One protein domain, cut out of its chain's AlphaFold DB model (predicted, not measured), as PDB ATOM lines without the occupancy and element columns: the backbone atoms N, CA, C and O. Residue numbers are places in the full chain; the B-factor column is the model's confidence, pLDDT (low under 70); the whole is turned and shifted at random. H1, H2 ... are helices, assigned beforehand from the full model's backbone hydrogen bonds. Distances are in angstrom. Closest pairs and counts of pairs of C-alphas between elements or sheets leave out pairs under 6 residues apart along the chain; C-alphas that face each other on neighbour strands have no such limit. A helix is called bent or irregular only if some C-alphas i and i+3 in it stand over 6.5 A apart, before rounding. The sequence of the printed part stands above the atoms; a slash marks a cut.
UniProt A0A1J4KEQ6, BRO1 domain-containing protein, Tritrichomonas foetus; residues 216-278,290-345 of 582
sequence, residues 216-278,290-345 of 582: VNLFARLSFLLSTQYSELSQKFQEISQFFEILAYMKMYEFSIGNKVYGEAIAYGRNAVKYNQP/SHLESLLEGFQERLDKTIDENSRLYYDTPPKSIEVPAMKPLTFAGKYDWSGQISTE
ATOM      1  N   VAL A 216     141.506 147.229 100.904       90.06
ATOM      2  CA  VAL A 216     140.230 147.199 101.639       90.06
ATOM      3  C   VAL A 216     139.953 148.518 102.374       90.06
ATOM      4  O   VAL A 216     138.820 148.997 102.368       90.06
ATOM      5  N   ASN A 217     140.983 149.160 102.935       92.06
ATOM      6  CA  ASN A 217     140.857 150.468 103.589       92.06
ATOM      7  C   ASN A 217     140.435 151.586 102.621       92.06
ATOM      8  O   ASN A 217     139.647 152.453 102.991       92.06
ATOM      9  N   LEU A 218     140.933 151.577 101.380       92.38
ATOM     10  CA  LEU A 218     140.524 152.536 100.354       92.38
ATOM     11  C   LEU A 218     139.040 152.352 100.023       92.38
ATOM     12  O   LEU A 218     138.292 153.327  99.998       92.38
ATOM     13  N   PHE A 219     138.607 151.104  99.837       91.88
ATOM     14  CA  PHE A 219     137.207 150.772  99.572       91.88
ATOM     15  C   PHE A 219     136.277 151.204 100.721       91.88
ATOM     16  O   PHE A 219     135.209 151.770 100.476       91.88
ATOM     17  N   ALA A 220     136.697 150.994 101.973       93.12
ATOM     18  CA  ALA A 220     135.945 151.402 103.157       93.12
ATOM     19  C   ALA A 220     135.752 152.925 103.224       93.12
ATOM     20  O   ALA A 220     134.632 153.417 103.356       93.12
ATOM     21  N   ARG A 221     136.839 153.685 103.053       96.00
ATOM     22  CA  ARG A 221     136.814 155.154 103.093       96.00
ATOM     23  C   ARG A 221     136.000 155.763 101.948       96.00
ATOM     24  O   ARG A 221     135.291 156.739 102.165       96.00
ATOM     25  N   LEU A 222     136.060 155.171 100.752       95.38
ATOM     26  CA  LEU A 222     135.223 155.569  99.612       95.38
ATOM     27  C   LEU A 222     133.734 155.319  99.872       95.38
ATOM     28  O   LEU A 222     132.908 156.166  99.548       95.38
ATOM     29  N   SER A 223     133.394 154.178 100.479       93.88
ATOM     30  CA  SER A 223     132.009 153.853 100.846       93.88
ATOM     31  C   SER A 223     131.465 154.847 101.876       93.88
ATOM     32  O   SER A 223     130.357 155.357 101.722       93.88
ATOM     33  N   PHE A 224     132.276 155.227 102.866       95.38
ATOM     34  CA  PHE A 224     131.891 156.240 103.851       95.38
ATOM     35  C   PHE A 224     131.711 157.637 103.233       95.38
ATOM     36  O   PHE A 224     130.740 158.336 103.529       95.38
ATOM     37  N   LEU A 225     132.606 158.029 102.317       96.12
ATOM     38  CA  LEU A 225     132.468 159.274 101.556       96.12
ATOM     39  C   LEU A 225     131.157 159.296 100.757       96.12
ATOM     40  O   LEU A 225     130.417 160.276 100.828       96.12
ATOM     41  N   LEU A 226     130.841 158.213 100.044       94.88
ATOM     42  CA  LEU A 226     129.606 158.110  99.266       94.88
ATOM     43  C   LEU A 226     128.354 158.170 100.147       94.88
ATOM     44  O   LEU A 226     127.378 158.831  99.792       94.88
ATOM     45  N   SER A 227     128.390 157.508 101.305       93.06
ATOM     46  CA  SER A 227     127.313 157.581 102.294       93.06
ATOM     47  C   SER A 227     127.037 159.027 102.708       93.06
ATOM     48  O   SER A 227     125.889 159.479 102.637       93.06
ATOM     49  N   THR A 228     128.097 159.771 103.038       93.06
ATOM     50  CA  THR A 228     128.012 161.189 103.408       93.06
ATOM     51  C   THR A 228     127.413 162.008 102.262       93.06
ATOM     52  O   THR A 228     126.430 162.722 102.458       93.06
ATOM     53  N   GLN A 229     127.918 161.830 101.037       94.00
ATOM     54  CA  GLN A 229     127.434 162.544  99.851       94.00
ATOM     55  C   GLN A 229     125.941 162.300  99.579       94.00
ATOM     56  O   GLN A 229     125.199 163.253  99.340       94.00
ATOM     57  N   TYR A 230     125.467 161.051  99.647       91.50
ATOM     58  CA  TYR A 230     124.041 160.755  99.463       91.50
ATOM     59  C   TYR A 230     123.167 161.287 100.601       91.50
ATOM     60  O   TYR A 230     122.053 161.747 100.330       91.50
ATOM     61  N   SER A 231     123.664 161.287 101.841       89.19
ATOM     62  CA  SER A 231     122.928 161.836 102.989       89.19
ATOM     63  C   SER A 231     122.659 163.340 102.846       89.19
ATOM     64  O   SER A 231     121.558 163.801 103.151       89.19
ATOM     65  N   GLU A 232     123.620 164.095 102.300       89.06
ATOM     66  CA  GLU A 232     123.499 165.542 102.077       89.06
ATOM     67  C   GLU A 232     122.554 165.908 100.924       89.06
ATOM     68  O   GLU A 232     122.037 167.026 100.871       89.06
ATOM     69  N   LEU A 233     122.350 164.999  99.966       85.88
ATOM     70  CA  LEU A 233     121.595 165.281  98.745       85.88
ATOM     71  C   LEU A 233     120.081 165.303  98.977       85.88
ATOM     72  O   LEU A 233     119.387 166.199  98.490       85.88
ATOM     73  N   SER A 234     119.543 164.294  99.666       80.00
ATOM     74  CA  SER A 234     118.112 164.201  99.978       80.00
ATOM     75  C   SER A 234     117.818 163.057 100.944       80.00
ATOM     76  O   SER A 234     118.387 161.975 100.813       80.00
ATOM     77  N   GLN A 235     116.786 163.214 101.783       76.62
ATOM     78  CA  GLN A 235     116.215 162.121 102.587       76.62
ATOM     79  C   GLN A 235     115.809 160.902 101.734       76.62
ATOM     80  O   GLN A 235     115.821 159.767 102.194       76.62
ATOM     81  N   LYS A 236     115.500 161.111 100.452       74.69
ATOM     82  CA  LYS A 236     115.153 160.043  99.502       74.69
ATOM     83  C   LYS A 236     116.333 159.141  99.101       74.69
ATOM     84  O   LYS A 236     116.089 158.132  98.447       74.69
ATOM     85  N   PHE A 237     117.571 159.496  99.463       83.94
ATOM     86  CA  PHE A 237     118.774 158.665  99.302       83.94
ATOM     87  C   PHE A 237     119.283 158.106 100.644       83.94
ATOM     88  O   PHE A 237     120.383 157.564 100.710       83.94
ATOM     89  N   GLN A 238     118.499 158.219 101.719       83.12
ATOM     90  CA  GLN A 238     118.910 157.780 103.054       83.12
ATOM     91  C   GLN A 238     119.200 156.274 103.114       83.12
ATOM     92  O   GLN A 238     120.157 155.862 103.754       83.12
ATOM     93  N   GLU A 239     118.426 155.460 102.404       82.38
ATOM     94  CA  GLU A 239     118.597 154.004 102.365       82.38
ATOM     95  C   GLU A 239     119.919 153.587 101.696       82.38
ATOM     96  O   GLU A 239     120.697 152.826 102.267       82.38
ATOM     97  N   ILE A 240     120.243 154.162 100.529       85.38
ATOM     98  CA  ILE A 240     121.521 153.890  99.850       85.38
ATOM     99  C   ILE A 240     122.712 154.477 100.623       85.38
ATOM    100  O   ILE A 240     123.785 153.877 100.663       85.38
ATOM    101  N   SER A 241     122.521 155.617 101.290       89.12
ATOM    102  CA  SER A 241     123.513 156.200 102.197       89.12
ATOM    103  C   SER A 241     123.822 155.255 103.367       89.12
ATOM    104  O   SER A 241     124.993 154.984 103.635       89.12
ATOM    105  N   GLN A 242     122.793 154.682 104.000       87.25
ATOM    106  CA  GLN A 242     122.937 153.701 105.081       87.25
ATOM    107  C   GLN A 242     123.623 152.416 104.609       87.25
ATOM    108  O   GLN A 242     124.509 151.913 105.300       87.25
ATOM    109  N   PHE A 243     123.281 151.916 103.417       88.06
ATOM    110  CA  PHE A 243     123.949 150.753 102.826       88.06
ATOM    111  C   PHE A 243     125.469 150.955 102.750       88.06
ATOM    112  O   PHE A 243     126.242 150.115 103.218       88.06
ATOM    113  N   PHE A 244     125.912 152.088 102.197       90.69
ATOM    114  CA  PHE A 244     127.338 152.377 102.051       90.69
ATOM    115  C   PHE A 244     128.030 152.718 103.378       90.69
ATOM    116  O   PHE A 244     129.226 152.462 103.513       90.69
ATOM    117  N   GLU A 245     127.297 153.226 104.373       91.62
ATOM    118  CA  GLU A 245     127.814 153.430 105.730       91.62
ATOM    119  C   GLU A 245     128.137 152.093 106.410       91.62
ATOM    120  O   GLU A 245     129.254 151.877 106.885       91.62
ATOM    121  N   ILE A 246     127.183 151.159 106.389       90.19
ATOM    122  CA  ILE A 246     127.352 149.808 106.939       90.19
ATOM    123  C   ILE A 246     128.500 149.095 106.222       90.19
ATOM    124  O   ILE A 246     129.394 148.545 106.870       90.19
ATOM    125  N   LEU A 247     128.525 149.162 104.888       89.94
ATOM    126  CA  LEU A 247     129.591 148.572 104.085       89.94
ATOM    127  C   LEU A 247     130.968 149.151 104.446       89.94
ATOM    128  O   LEU A 247     131.940 148.399 104.540       89.94
ATOM    129  N   ALA A 248     131.067 150.460 104.689       93.44
ATOM    130  CA  ALA A 248     132.312 151.087 105.122       93.44
ATOM    131  C   ALA A 248     132.812 150.507 106.451       93.44
ATOM    132  O   ALA A 248     133.978 150.116 106.551       93.44
ATOM    133  N   TYR A 249     131.930 150.384 107.445       93.75
ATOM    134  CA  TYR A 249     132.268 149.807 108.747       93.75
ATOM    135  C   TYR A 249     132.669 148.331 108.653       93.75
ATOM    136  O   TYR A 249     133.679 147.932 109.236       93.75
ATOM    137  N   MET A 250     131.963 147.526 107.853       91.75
ATOM    138  CA  MET A 250     132.333 146.124 107.608       91.75
ATOM    139  C   MET A 250     133.721 145.995 106.967       91.75
ATOM    140  O   MET A 250     134.487 145.086 107.295       91.75
ATOM    141  N   LYS A 251     134.078 146.905 106.056       92.44
ATOM    142  CA  LYS A 251     135.389 146.891 105.395       92.44
ATOM    143  C   LYS A 251     136.507 147.429 106.284       92.44
ATOM    144  O   LYS A 251     137.609 146.886 106.241       92.44
ATOM    145  N   MET A 252     136.232 148.392 107.162       95.06
ATOM    146  CA  MET A 252     137.177 148.772 108.220       95.06
ATOM    147  C   MET A 252     137.402 147.643 109.233       95.06
ATOM    148  O   MET A 252     138.541 147.420 109.641       95.06
ATOM    149  N   TYR A 253     136.360 146.877 109.574       94.94
ATOM    150  CA  TYR A 253     136.490 145.644 110.357       94.94
ATOM    151  C   TYR A 253     137.448 144.655 109.672       94.94
ATOM    152  O   TYR A 253     138.420 144.222 110.285       94.94
ATOM    153  N   GLU A 254     137.241 144.350 108.383       93.12
ATOM    154  CA  GLU A 254     138.110 143.428 107.630       93.12
ATOM    155  C   GLU A 254     139.568 143.909 107.585       93.12
ATOM    156  O   GLU A 254     140.490 143.114 107.765       93.12
ATOM    157  N   PHE A 255     139.780 145.210 107.379       94.94
ATOM    158  CA  PHE A 255     141.110 145.814 107.395       94.94
ATOM    159  C   PHE A 255     141.785 145.699 108.769       94.94
ATOM    160  O   PHE A 255     142.961 145.348 108.845       94.94
ATOM    161  N   SER A 256     141.049 145.944 109.853       95.38
ATOM    162  CA  SER A 256     141.579 145.894 111.225       95.38
ATOM    163  C   SER A 256     141.954 144.466 111.635       95.38
ATOM    164  O   SER A 256     143.035 144.249 112.180       95.38
ATOM    165  N   ILE A 257     141.132 143.473 111.265       94.00
ATOM    166  CA  ILE A 257     141.470 142.046 111.414       94.00
ATOM    167  C   ILE A 257     142.745 141.702 110.639       94.00
ATOM    168  O   ILE A 257     143.638 141.053 111.181       94.00
ATOM    169  N   GLY A 258     142.861 142.156 109.385       92.31
ATOM    170  CA  GLY A 258     144.048 141.918 108.557       92.31
ATOM    171  C   GLY A 258     145.339 142.490 109.155       92.31
ATOM    172  O   GLY A 258     146.402 141.899 108.985       92.31
ATOM    173  N   ASN A 259     145.236 143.591 109.903       94.88
ATOM    174  CA  ASN A 259     146.355 144.216 110.616       94.88
ATOM    175  C   ASN A 259     146.517 143.732 112.067       94.88
ATOM    176  O   ASN A 259     147.382 144.247 112.770       94.88
ATOM    177  N   LYS A 260     145.726 142.743 112.509       93.88
ATOM    178  CA  LYS A 260     145.746 142.190 113.875       93.88
ATOM    179  C   LYS A 260     145.452 143.226 114.972       93.88
ATOM    180  O   LYS A 260     145.995 143.125 116.065       93.88
ATOM    181  N   VAL A 261     144.599 144.207 114.677       95.00
ATOM    182  CA  VAL A 261     144.103 145.195 115.649       95.00
ATOM    183  C   VAL A 261     142.659 144.832 115.996       95.00
ATOM    184  O   VAL A 261     141.698 145.311 115.382       95.00
ATOM    185  N   TYR A 262     142.490 143.903 116.936       93.88
ATOM    186  CA  TYR A 262     141.207 143.236 117.183       93.88
ATOM    187  C   TYR A 262     140.229 144.123 117.961       93.88
ATOM    188  O   TYR A 262     139.021 144.069 117.718       93.88
ATOM    189  N   GLY A 263     140.738 145.002 118.829       95.06
ATOM    190  CA  GLY A 263     139.925 145.994 119.537       95.06
ATOM    191  C   GLY A 263     139.207 146.946 118.573       95.06
ATOM    192  O   GLY A 263     137.990 147.127 118.668       95.06
ATOM    193  N   GLU A 264     139.935 147.502 117.596       95.62
ATOM    194  CA  GLU A 264     139.366 148.354 116.540       95.62
ATOM    195  C   GLU A 264     138.411 147.578 115.635       95.62
ATOM    196  O   GLU A 264     137.325 148.076 115.327       95.62
ATOM    197  N   ALA A 265     138.767 146.342 115.262       94.88
ATOM    198  CA  ALA A 265     137.882 145.480 114.487       94.88
ATOM    199  C   ALA A 265     136.526 145.329 115.186       94.88
ATOM    200  O   ALA A 265     135.495 145.633 114.590       94.88
ATOM    201  N   ILE A 266     136.508 144.958 116.468       95.00
ATOM    202  CA  ILE A 266     135.270 144.807 117.244       95.00
ATOM    203  C   ILE A 266     134.463 146.110 117.276       95.00
ATOM    204  O   ILE A 266     133.244 146.070 117.102       95.00
ATOM    205  N   ALA A 267     135.110 147.260 117.476       94.38
ATOM    206  CA  ALA A 267     134.419 148.548 117.495       94.38
ATOM    207  C   ALA A 267     133.781 148.888 116.133       94.38
ATOM    208  O   ALA A 267     132.600 149.242 116.082       94.38
ATOM    209  N   TYR A 268     134.503 148.690 115.026       94.94
ATOM    210  CA  TYR A 268     133.955 148.867 113.678       94.94
ATOM    211  C   TYR A 268     132.824 147.877 113.369       94.94
ATOM    212  O   TYR A 268     131.787 148.272 112.835       94.94
ATOM    213  N   GLY A 269     132.979 146.609 113.751       92.56
ATOM    214  CA  GLY A 269     131.951 145.587 113.567       92.56
ATOM    215  C   GLY A 269     130.670 145.904 114.341       92.56
ATOM    216  O   GLY A 269     129.579 145.807 113.781       92.56
ATOM    217  N   ARG A 270     130.790 146.373 115.592       92.00
ATOM    218  CA  ARG A 270     129.649 146.842 116.398       92.00
ATOM    219  C   ARG A 270     128.914 148.001 115.729       92.00
ATOM    220  O   ARG A 270     127.686 147.999 115.724       92.00
ATOM    221  N   ASN A 271     129.635 148.954 115.136       90.50
ATOM    222  CA  ASN A 271     129.017 150.054 114.391       90.50
ATOM    223  C   ASN A 271     128.279 149.569 113.134       90.50
ATOM    224  O   ASN A 271     127.183 150.053 112.873       90.50
ATOM    225  N   ALA A 272     128.805 148.576 112.408       88.19
ATOM    226  CA  ALA A 272     128.118 148.001 111.248       88.19
ATOM    227  C   ALA A 272     126.771 147.350 111.619       88.19
ATOM    228  O   ALA A 272     125.771 147.565 110.937       88.19
ATOM    229  N   VAL A 273     126.717 146.593 112.722       85.50
ATOM    230  CA  VAL A 273     125.496 145.873 113.147       85.50
ATOM    231  C   VAL A 273     124.554 146.710 114.015       85.50
ATOM    232  O   VAL A 273     123.410 146.314 114.236       85.50
ATOM    233  N   LYS A 274     124.986 147.891 114.481       80.50
ATOM    234  CA  LYS A 274     124.153 148.838 115.246       80.50
ATOM    235  C   LYS A 274     122.851 149.176 114.515       80.50
ATOM    236  O   LYS A 274     121.814 149.350 115.150       80.50
ATOM    237  N   TYR A 275     122.898 149.216 113.186       62.78
ATOM    238  CA  TYR A 275     121.753 149.495 112.317       62.78
ATOM    239  C   TYR A 275     120.736 148.341 112.242       62.78
ATOM    240  O   TYR A 275     119.594 148.568 111.851       62.78
ATOM    241  N   ASN A 276     121.119 147.136 112.678       54.72
ATOM    242  CA  ASN A 276     120.270 145.943 112.751       54.72
ATOM    243  C   ASN A 276     119.554 145.791 114.105       54.72
ATOM    244  O   ASN A 276     118.753 144.877 114.291       54.72
ATOM    245  N   GLN A 277     119.844 146.659 115.080       50.69
ATOM    246  CA  GLN A 277     119.228 146.577 116.401       50.69
ATOM    247  C   GLN A 277     117.864 147.285 116.396       50.69
ATOM    248  O   GLN A 277     117.768 148.435 115.951       50.69
ATOM    249  N   PRO A 278     116.787 146.650 116.902       43.53
ATOM    250  CA  PRO A 278     115.503 147.316 117.044       43.53
ATOM    251  C   PRO A 278     115.670 148.524 117.970       43.53
ATOM    252  O   PRO A 278     115.950 148.397 119.161       43.53
ATOM    253  N   SER A 290     115.287 144.521 102.429       59.16
ATOM    254  CA  SER A 290     115.838 143.177 102.163       59.16
ATOM    255  C   SER A 290     117.287 143.159 101.644       59.16
ATOM    256  O   SER A 290     118.001 142.174 101.807       59.16
ATOM    257  N   HIS A 291     117.757 144.253 101.042       63.25
ATOM    258  CA  HIS A 291     119.139 144.407 100.577       63.25
ATOM    259  C   HIS A 291     120.130 144.828 101.679       63.25
ATOM    260  O   HIS A 291     121.336 144.665 101.506       63.25
ATOM    261  N   LEU A 292     119.650 145.373 102.803       68.56
ATOM    262  CA  LEU A 292     120.451 145.601 104.009       68.56
ATOM    263  C   LEU A 292     120.545 144.320 104.847       68.56
ATOM    264  O   LEU A 292     121.606 144.030 105.398       68.56
ATOM    265  N   GLU A 293     119.472 143.521 104.884       68.62
ATOM    266  CA  GLU A 293     119.484 142.190 105.509       68.62
ATOM    267  C   GLU A 293     120.497 141.271 104.822       68.62
ATOM    268  O   GLU A 293     121.344 140.680 105.491       68.62
ATOM    269  N   SER A 294     120.487 141.234 103.485       69.44
ATOM    270  CA  SER A 294     121.456 140.445 102.722       69.44
ATOM    271  C   SER A 294     122.892 140.941 102.874       69.44
ATOM    272  O   SER A 294     123.797 140.138 102.707       69.44
ATOM    273  N   LEU A 295     123.126 142.224 103.199       76.44
ATOM    274  CA  LEU A 295     124.459 142.773 103.495       76.44
ATOM    275  C   LEU A 295     125.011 142.284 104.839       76.44
ATOM    276  O   LEU A 295     126.209 142.029 104.966       76.44
ATOM    277  N   LEU A 296     124.141 142.162 105.837       78.00
ATOM    278  CA  LEU A 296     124.507 141.786 107.204       78.00
ATOM    279  C   LEU A 296     124.453 140.271 107.454       78.00
ATOM    280  O   LEU A 296     124.905 139.810 108.508       78.00
ATOM    281  N   GLU A 297     123.947 139.496 106.495       78.75
ATOM    282  CA  GLU A 297     123.844 138.038 106.563       78.75
ATOM    283  C   GLU A 297     125.205 137.384 106.872       78.75
ATOM    284  O   GLU A 297     126.214 137.615 106.200       78.75
ATOM    285  N   GLY A 298     125.257 136.598 107.951       76.94
ATOM    286  CA  GLY A 298     126.474 135.931 108.430       76.94
ATOM    287  C   GLY A 298     127.574 136.861 108.971       76.94
ATOM    288  O   GLY A 298     128.600 136.379 109.454       76.94
ATOM    289  N   PHE A 299     127.408 138.190 108.927       87.06
ATOM    290  CA  PHE A 299     128.398 139.126 109.476       87.06
ATOM    291  C   PHE A 299     128.366 139.163 111.007       87.06
ATOM    292  O   PHE A 299     129.425 139.207 111.632       87.06
ATOM    293  N   GLN A 300     127.173 139.081 111.609       86.75
ATOM    294  CA  GLN A 300     127.009 139.045 113.066       86.75
ATOM    295  C   GLN A 300     127.778 137.870 113.692       86.75
ATOM    296  O   GLN A 300     128.563 138.077 114.610       86.75
ATOM    297  N   GLU A 301     127.667 136.668 113.122       87.38
ATOM    298  CA  GLU A 301     128.389 135.477 113.599       87.38
ATOM    299  C   GLU A 301     129.916 135.653 113.541       87.38
ATOM    300  O   GLU A 301     130.643 135.225 114.440       87.38
ATOM    301  N   ARG A 302     130.430 136.321 112.497       89.31
ATOM    302  CA  ARG A 302     131.867 136.630 112.371       89.31
ATOM    303  C   ARG A 302     132.330 137.621 113.436       89.31
ATOM    304  O   ARG A 302     133.434 137.465 113.966       89.31
ATOM    305  N   LEU A 303     131.513 138.631 113.724       92.31
ATOM    306  CA  LEU A 303     131.786 139.597 114.782       92.31
ATOM    307  C   LEU A 303     131.793 138.911 116.150       92.31
ATOM    308  O   LEU A 303     132.746 139.096 116.903       92.31
ATOM    309  N   ASP A 304     130.791 138.084 116.443       92.00
ATOM    310  CA  ASP A 304     130.680 137.370 117.718       92.00
ATOM    311  C   ASP A 304     131.864 136.422 117.932       92.00
ATOM    312  O   ASP A 304     132.466 136.415 119.006       92.00
ATOM    313  N   LYS A 305     132.289 135.713 116.879       93.75
ATOM    314  CA  LYS A 305     133.511 134.902 116.906       93.75
ATOM    315  C   LYS A 305     134.755 135.737 117.219       93.75
ATOM    316  O   LYS A 305     135.572 135.329 118.034       93.75
ATOM    317  N   THR A 306     134.895 136.909 116.605       93.81
ATOM    318  CA  THR A 306     136.029 137.811 116.874       93.81
ATOM    319  C   THR A 306     135.998 138.341 118.304       93.81
ATOM    320  O   THR A 306     137.047 138.484 118.924       93.81
ATOM    321  N   ILE A 307     134.810 138.622 118.848       94.56
ATOM    322  CA  ILE A 307     134.641 139.032 120.246       94.56
ATOM    323  C   ILE A 307     135.077 137.901 121.188       94.56
ATOM    324  O   ILE A 307     135.839 138.172 122.118       94.56
ATOM    325  N   ASP A 308     134.654 136.656 120.931       94.50
ATOM    326  CA  ASP A 308     135.078 135.479 121.707       94.50
ATOM    327  C   ASP A 308     136.600 135.291 121.641       94.50
ATOM    328  O   ASP A 308     137.268 135.277 122.675       94.50
ATOM    329  N   GLU A 309     137.169 135.249 120.433       93.12
ATOM    330  CA  GLU A 309     138.610 135.083 120.219       93.12
ATOM    331  C   GLU A 309     139.417 136.206 120.878       93.12
ATOM    332  O   GLU A 309     140.407 135.936 121.555       93.12
ATOM    333  N   ASN A 310     138.976 137.460 120.766       95.56
ATOM    334  CA  ASN A 310     139.631 138.578 121.434       95.56
ATOM    335  C   ASN A 310     139.564 138.460 122.959       95.56
ATOM    336  O   ASN A 310     140.555 138.735 123.625       95.56
ATOM    337  N   SER A 311     138.440 138.009 123.520       93.56
ATOM    338  CA  SER A 311     138.299 137.833 124.974       93.56
ATOM    339  C   SER A 311     139.140 136.686 125.545       93.56
ATOM    340  O   SER A 311     139.424 136.678 126.739       93.56
ATOM    341  N   ARG A 312     139.541 135.728 124.699       94.25
ATOM    342  CA  ARG A 312     140.278 134.521 125.102       94.25
ATOM    343  C   ARG A 312     141.766 134.569 124.765       94.25
ATOM    344  O   ARG A 312     142.567 134.004 125.509       94.25
ATOM    345  N   LEU A 313     142.125 135.179 123.636       92.94
ATOM    346  CA  LEU A 313     143.462 135.086 123.039       92.94
ATOM    347  C   LEU A 313     144.204 136.424 123.008       92.94
ATOM    348  O   LEU A 313     145.391 136.450 123.319       92.94
ATOM    349  N   TYR A 314     143.538 137.511 122.606       93.12
ATOM    350  CA  TYR A 314     144.224 138.758 122.227       93.12
ATOM    351  C   TYR A 314     144.116 139.874 123.274       93.12
ATOM    352  O   TYR A 314     145.051 140.650 123.428       93.12
ATOM    353  N   TYR A 315     143.008 139.935 124.016       93.25
ATOM    354  CA  TYR A 315     142.722 140.919 125.065       93.25
ATOM    355  C   TYR A 315     142.842 142.394 124.622       93.25
ATOM    356  O   TYR A 315     142.983 143.280 125.469       93.25
ATOM    357  N   ASP A 316     142.723 142.691 123.320       94.25
ATOM    358  CA  ASP A 316     142.717 144.073 122.834       94.25
ATOM    359  C   ASP A 316     141.468 144.791 123.345       94.25
ATOM    360  O   ASP A 316     140.339 144.325 123.166       94.25
ATOM    361  N   THR A 317     141.651 145.965 123.947       93.31
ATOM    362  CA  THR A 317     140.533 146.760 124.467       93.31
ATOM    363  C   THR A 317     139.801 147.463 123.319       93.31
ATOM    364  O   THR A 317     140.400 148.313 122.657       93.31
ATOM    365  N   PRO A 318     138.501 147.187 123.076       93.00
ATOM    366  CA  PRO A 318     137.755 147.890 122.039       93.00
ATOM    367  C   PRO A 318     137.548 149.367 122.416       93.00
ATOM    368  O   PRO A 318     137.090 149.646 123.533       93.00
ATOM    369  N   PRO A 319     137.828 150.328 121.518       93.00
ATOM    370  CA  PRO A 319     137.592 151.740 121.792       93.00
ATOM    371  C   PRO A 319     136.095 152.038 121.974       93.00
ATOM    372  O   PRO A 319     135.228 151.396 121.380       93.00
ATOM    373  N   LYS A 320     135.783 153.049 122.798       85.69
ATOM    374  CA  LYS A 320     134.397 153.472 123.087       85.69
ATOM    375  C   LYS A 320     133.709 154.143 121.894       85.69
ATOM    376  O   LYS A 320     132.490 154.068 121.780       85.69
ATOM    377  N   SER A 321     134.483 154.821 121.051       85.19
ATOM    378  CA  SER A 321     134.028 155.454 119.816       85.19
ATOM    379  C   SER A 321     135.084 155.243 118.744       85.19
ATOM    380  O   SER A 321     136.279 155.311 119.035       85.19
ATOM    381  N   ILE A 322     134.636 154.975 117.524       92.50
ATOM    382  CA  ILE A 322     135.495 154.855 116.356       92.50
ATOM    383  C   ILE A 322     134.718 155.309 115.125       92.50
ATOM    384  O   ILE A 322     133.540 154.978 114.967       92.50
ATOM    385  N   GLU A 323     135.381 156.054 114.251       90.75
ATOM    386  CA  GLU A 323     134.810 156.548 113.002       90.75
ATOM    387  C   GLU A 323     135.652 156.061 111.825       90.75
ATOM    388  O   GLU A 323     136.842 155.745 111.962       90.75
ATOM    389  N   VAL A 324     135.029 155.951 110.654       92.38
ATOM    390  CA  VAL A 324     135.774 155.664 109.427       92.38
ATOM    391  C   VAL A 324     136.583 156.915 109.067       92.38
ATOM    392  O   VAL A 324     136.005 157.997 108.976       92.38
ATOM    393  N   PRO A 325     137.903 156.808 108.825       92.50
ATOM    394  CA  PRO A 325     138.718 157.967 108.488       92.50
ATOM    395  C   PRO A 325     138.189 158.701 107.254       92.50
ATOM    396  O   PRO A 325     138.110 158.125 106.162       92.50
ATOM    397  N   ALA A 326     137.886 159.989 107.415       87.69
ATOM    398  CA  ALA A 326     137.348 160.811 106.343       87.69
ATOM    399  C   ALA A 326     138.252 160.804 105.094       87.69
ATOM    400  O   ALA A 326     139.486 160.663 105.140       87.69
ATOM    401  N   MET A 327     137.618 160.957 103.940       91.06
ATOM    402  CA  MET A 327     138.287 161.089 102.653       91.06
ATOM    403  C   MET A 327     137.853 162.402 102.019       91.06
ATOM    404  O   MET A 327     136.684 162.773 102.082       91.06
ATOM    405  N   LYS A 328     138.804 163.118 101.416       89.56
ATOM    406  CA  LYS A 328     138.469 164.292 100.609       89.56
ATOM    407  C   LYS A 328     137.668 163.845  99.377       89.56
ATOM    408  O   LYS A 328     137.922 162.743  98.884       89.56
ATOM    409  N   PRO A 329     136.751 164.681  98.859       87.06
ATOM    410  CA  PRO A 329     136.074 164.408  97.600       87.06
ATOM    411  C   PRO A 329     137.064 164.026  96.498       87.06
ATOM    412  O   PRO A 329     138.164 164.579  96.417       87.06
ATOM    413  N   LEU A 330     136.677 163.061  95.668       88.75
ATOM    414  CA  LEU A 330     137.521 162.606  94.573       88.75
ATOM    415  C   LEU A 330     137.670 163.696  93.515       88.75
ATOM    416  O   LEU A 330     136.696 164.315  93.095       88.75
ATOM    417  N   THR A 331     138.894 163.869  93.029       81.75
ATOM    418  CA  THR A 331     139.160 164.672  91.838       81.75
ATOM    419  C   THR A 331     138.812 163.859  90.598       81.75
ATOM    420  O   THR A 331     139.320 162.749  90.423       81.75
ATOM    421  N   PHE A 332     137.999 164.419  89.711       85.00
ATOM    422  CA  PHE A 332     137.759 163.864  88.386       85.00
ATOM    423  C   PHE A 332     137.780 164.981  87.360       85.00
ATOM    424  O   PHE A 332     137.361 166.103  87.633       85.00
ATOM    425  N   ALA A 333     138.366 164.677  86.209       71.00
ATOM    426  CA  ALA A 333     138.843 165.701  85.295       71.00
ATOM    427  C   ALA A 333     137.715 166.463  84.586       71.00
ATOM    428  O   ALA A 333     137.984 167.541  84.075       71.00
ATOM    429  N   GLY A 334     136.487 165.922  84.542       78.94
ATOM    430  CA  GLY A 334     135.358 166.575  83.877       78.94
ATOM    431  C   GLY A 334     135.686 166.901  82.421       78.94
ATOM    432  O   GLY A 334     135.666 168.062  82.028       78.94
ATOM    433  N   LYS A 335     136.079 165.883  81.647       85.69
ATOM    434  CA  LYS A 335     136.492 166.060  80.251       85.69
ATOM    435  C   LYS A 335     135.297 165.971  79.313       85.69
ATOM    436  O   LYS A 335     134.521 165.019  79.389       85.69
ATOM    437  N   TYR A 336     135.218 166.932  78.403       90.81
ATOM    438  CA  TYR A 336     134.328 166.918  77.254       90.81
ATOM    439  C   TYR A 336     135.024 167.615  76.096       90.81
ATOM    440  O   TYR A 336     135.742 168.592  76.312       90.81
ATOM    441  N   ASP A 337     134.854 167.065  74.902       90.12
ATOM    442  CA  ASP A 337     135.384 167.674  73.698       90.12
ATOM    443  C   ASP A 337     134.422 168.765  73.226       90.12
ATOM    444  O   ASP A 337     133.290 168.482  72.835       90.12
ATOM    445  N   TRP A 338     134.870 170.013  73.329       90.62
ATOM    446  CA  TRP A 338     134.097 171.185  72.928       90.62
ATOM    447  C   TRP A 338     134.383 171.610  71.485       90.62
ATOM    448  O   TRP A 338     133.759 172.564  71.028       90.62
ATOM    449  N   SER A 339     135.302 170.954  70.760       83.81
ATOM    450  CA  SER A 339     135.591 171.345  69.372       83.81
ATOM    451  C   SER A 339     134.401 171.117  68.444       83.81
ATOM    452  O   SER A 339     134.279 171.814  67.444       83.81
ATOM    453  N   GLY A 340     133.518 170.174  68.789       82.50
ATOM    454  CA  GLY A 340     132.456 169.737  67.892       82.50
ATOM    455  C   GLY A 340     133.010 169.037  66.645       82.50
ATOM    456  O   GLY A 340     134.219 168.821  66.517       82.50
ATOM    457  N   GLN A 341     132.115 168.656  65.742       88.00
ATOM    458  CA  GLN A 341     132.414 168.113  64.417       88.00
ATOM    459  C   GLN A 341     132.083 169.104  63.293       88.00
ATOM    460  O   GLN A 341     132.557 168.928  62.171       88.00
ATOM    461  N   ILE A 342     131.300 170.147  63.580       85.25
ATOM    462  CA  ILE A 342     130.862 171.119  62.577       85.25
ATOM    463  C   ILE A 342     131.784 172.340  62.586       85.25
ATOM    464  O   ILE A 342     131.896 173.049  63.586       85.25
ATOM    465  N   SER A 343     132.417 172.611  61.440       80.69
ATOM    466  CA  SER A 343     133.118 173.876  61.206       80.69
ATOM    467  C   SER A 343     132.100 174.966  60.890       80.69
ATOM    468  O   SER A 343     131.219 174.791  60.048       80.69
ATOM    469  N   THR A 344     132.186 176.100  61.575       82.19
ATOM    470  CA  THR A 344     131.269 177.221  61.370       82.19
ATOM    471  C   THR A 344     132.039 178.521  61.435       82.19
ATOM    472  O   THR A 344     132.837 178.739  62.345       82.19
ATOM    473  N   GLU A 345     131.739 179.414  60.500       83.12
ATOM    474  CA  GLU A 345     132.201 180.791  60.543       83.12
ATOM    475  C   GLU A 345     131.076 181.749  60.912       83.12
ATOM    476  O   GLU A 345     129.890 181.499  60.678       83.12
TER     477      GLU A 345
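What this domain is: This is residues 216 to 278 and 290 to 345 of the 582 residues of the protein "BRO1 domain-containing protein" of Tritrichomonas foetus (UniProt A0A1J4KEQ6). Four helices, H1, H2, H3 and H5, stand side by side in a zigzag row, each running opposite to the one before, with short H4 near H2 leading into H5. From H5 a long stretch with no named element, residues 315 to 345, folds back past the row, and its residues 331 to 345 stick out as a free tail that makes the length. The printed part has 119 residues with five named helices, H1 to H5 in chain order, and no named strand: all helix, with mostly aligned packing. It is loose, with a radius of gyration of the C-alphas of 19.4 A, and spans 80 by 31 by 23 A.

Where its parts are: H1, residues 216 to 233, begins at C-alpha 216 (140.230, 147.199, 101.639) and is 26.1 A long. H2, residues 235 to 258, is 34.9 A long; it has a kink of 26 degrees near residue 242 and is irregular, with C-alphas 236 and 239 7.5 A apart. H3 is residues 262 to 274, 18.1 A, and H4 residues 290 to 296, 10.1 A. H5, residues 299 to 314, is 20.3 A long and ends at C-alpha 314 (144.224, 138.758, 122.227); it is only just irregular, with C-alphas 311 and 314 6.6 A apart.

How they stand to each other: H1 and H2 form a helical hairpin and touch at a shallow tilt of 17 degrees, their closest C-alphas, of Ser 227 and Ser 241, 4.0 A apart. H2 and H3 form another, at 21 degrees, closest at Tyr 253 and Ala 265, C-alphas 4.4 A apart. H3 touches H5 at 26 degrees, opposite ways, closest at the C-alphas of Gly 269 and Leu 303, 6.1 A. H4 is close to H2 but not clearly touching. H2 and H5 are only just apart, at 8.2 A. Every O i to N i+4 pair is within hydrogen-bond range in H1, H3, H4 and H5; in H2, 18 of 20 are.

The domain as a whole: The C-alphas of Arg 312 and Glu 345, the two farthest apart, are 79.8 A apart. Residues 279 to 289 are cut out, leaving 15.4 A between C-alphas 278 and 290. No link printed whole is long. Residues 275 to 278 and 290 to 294 have pLDDT under 70.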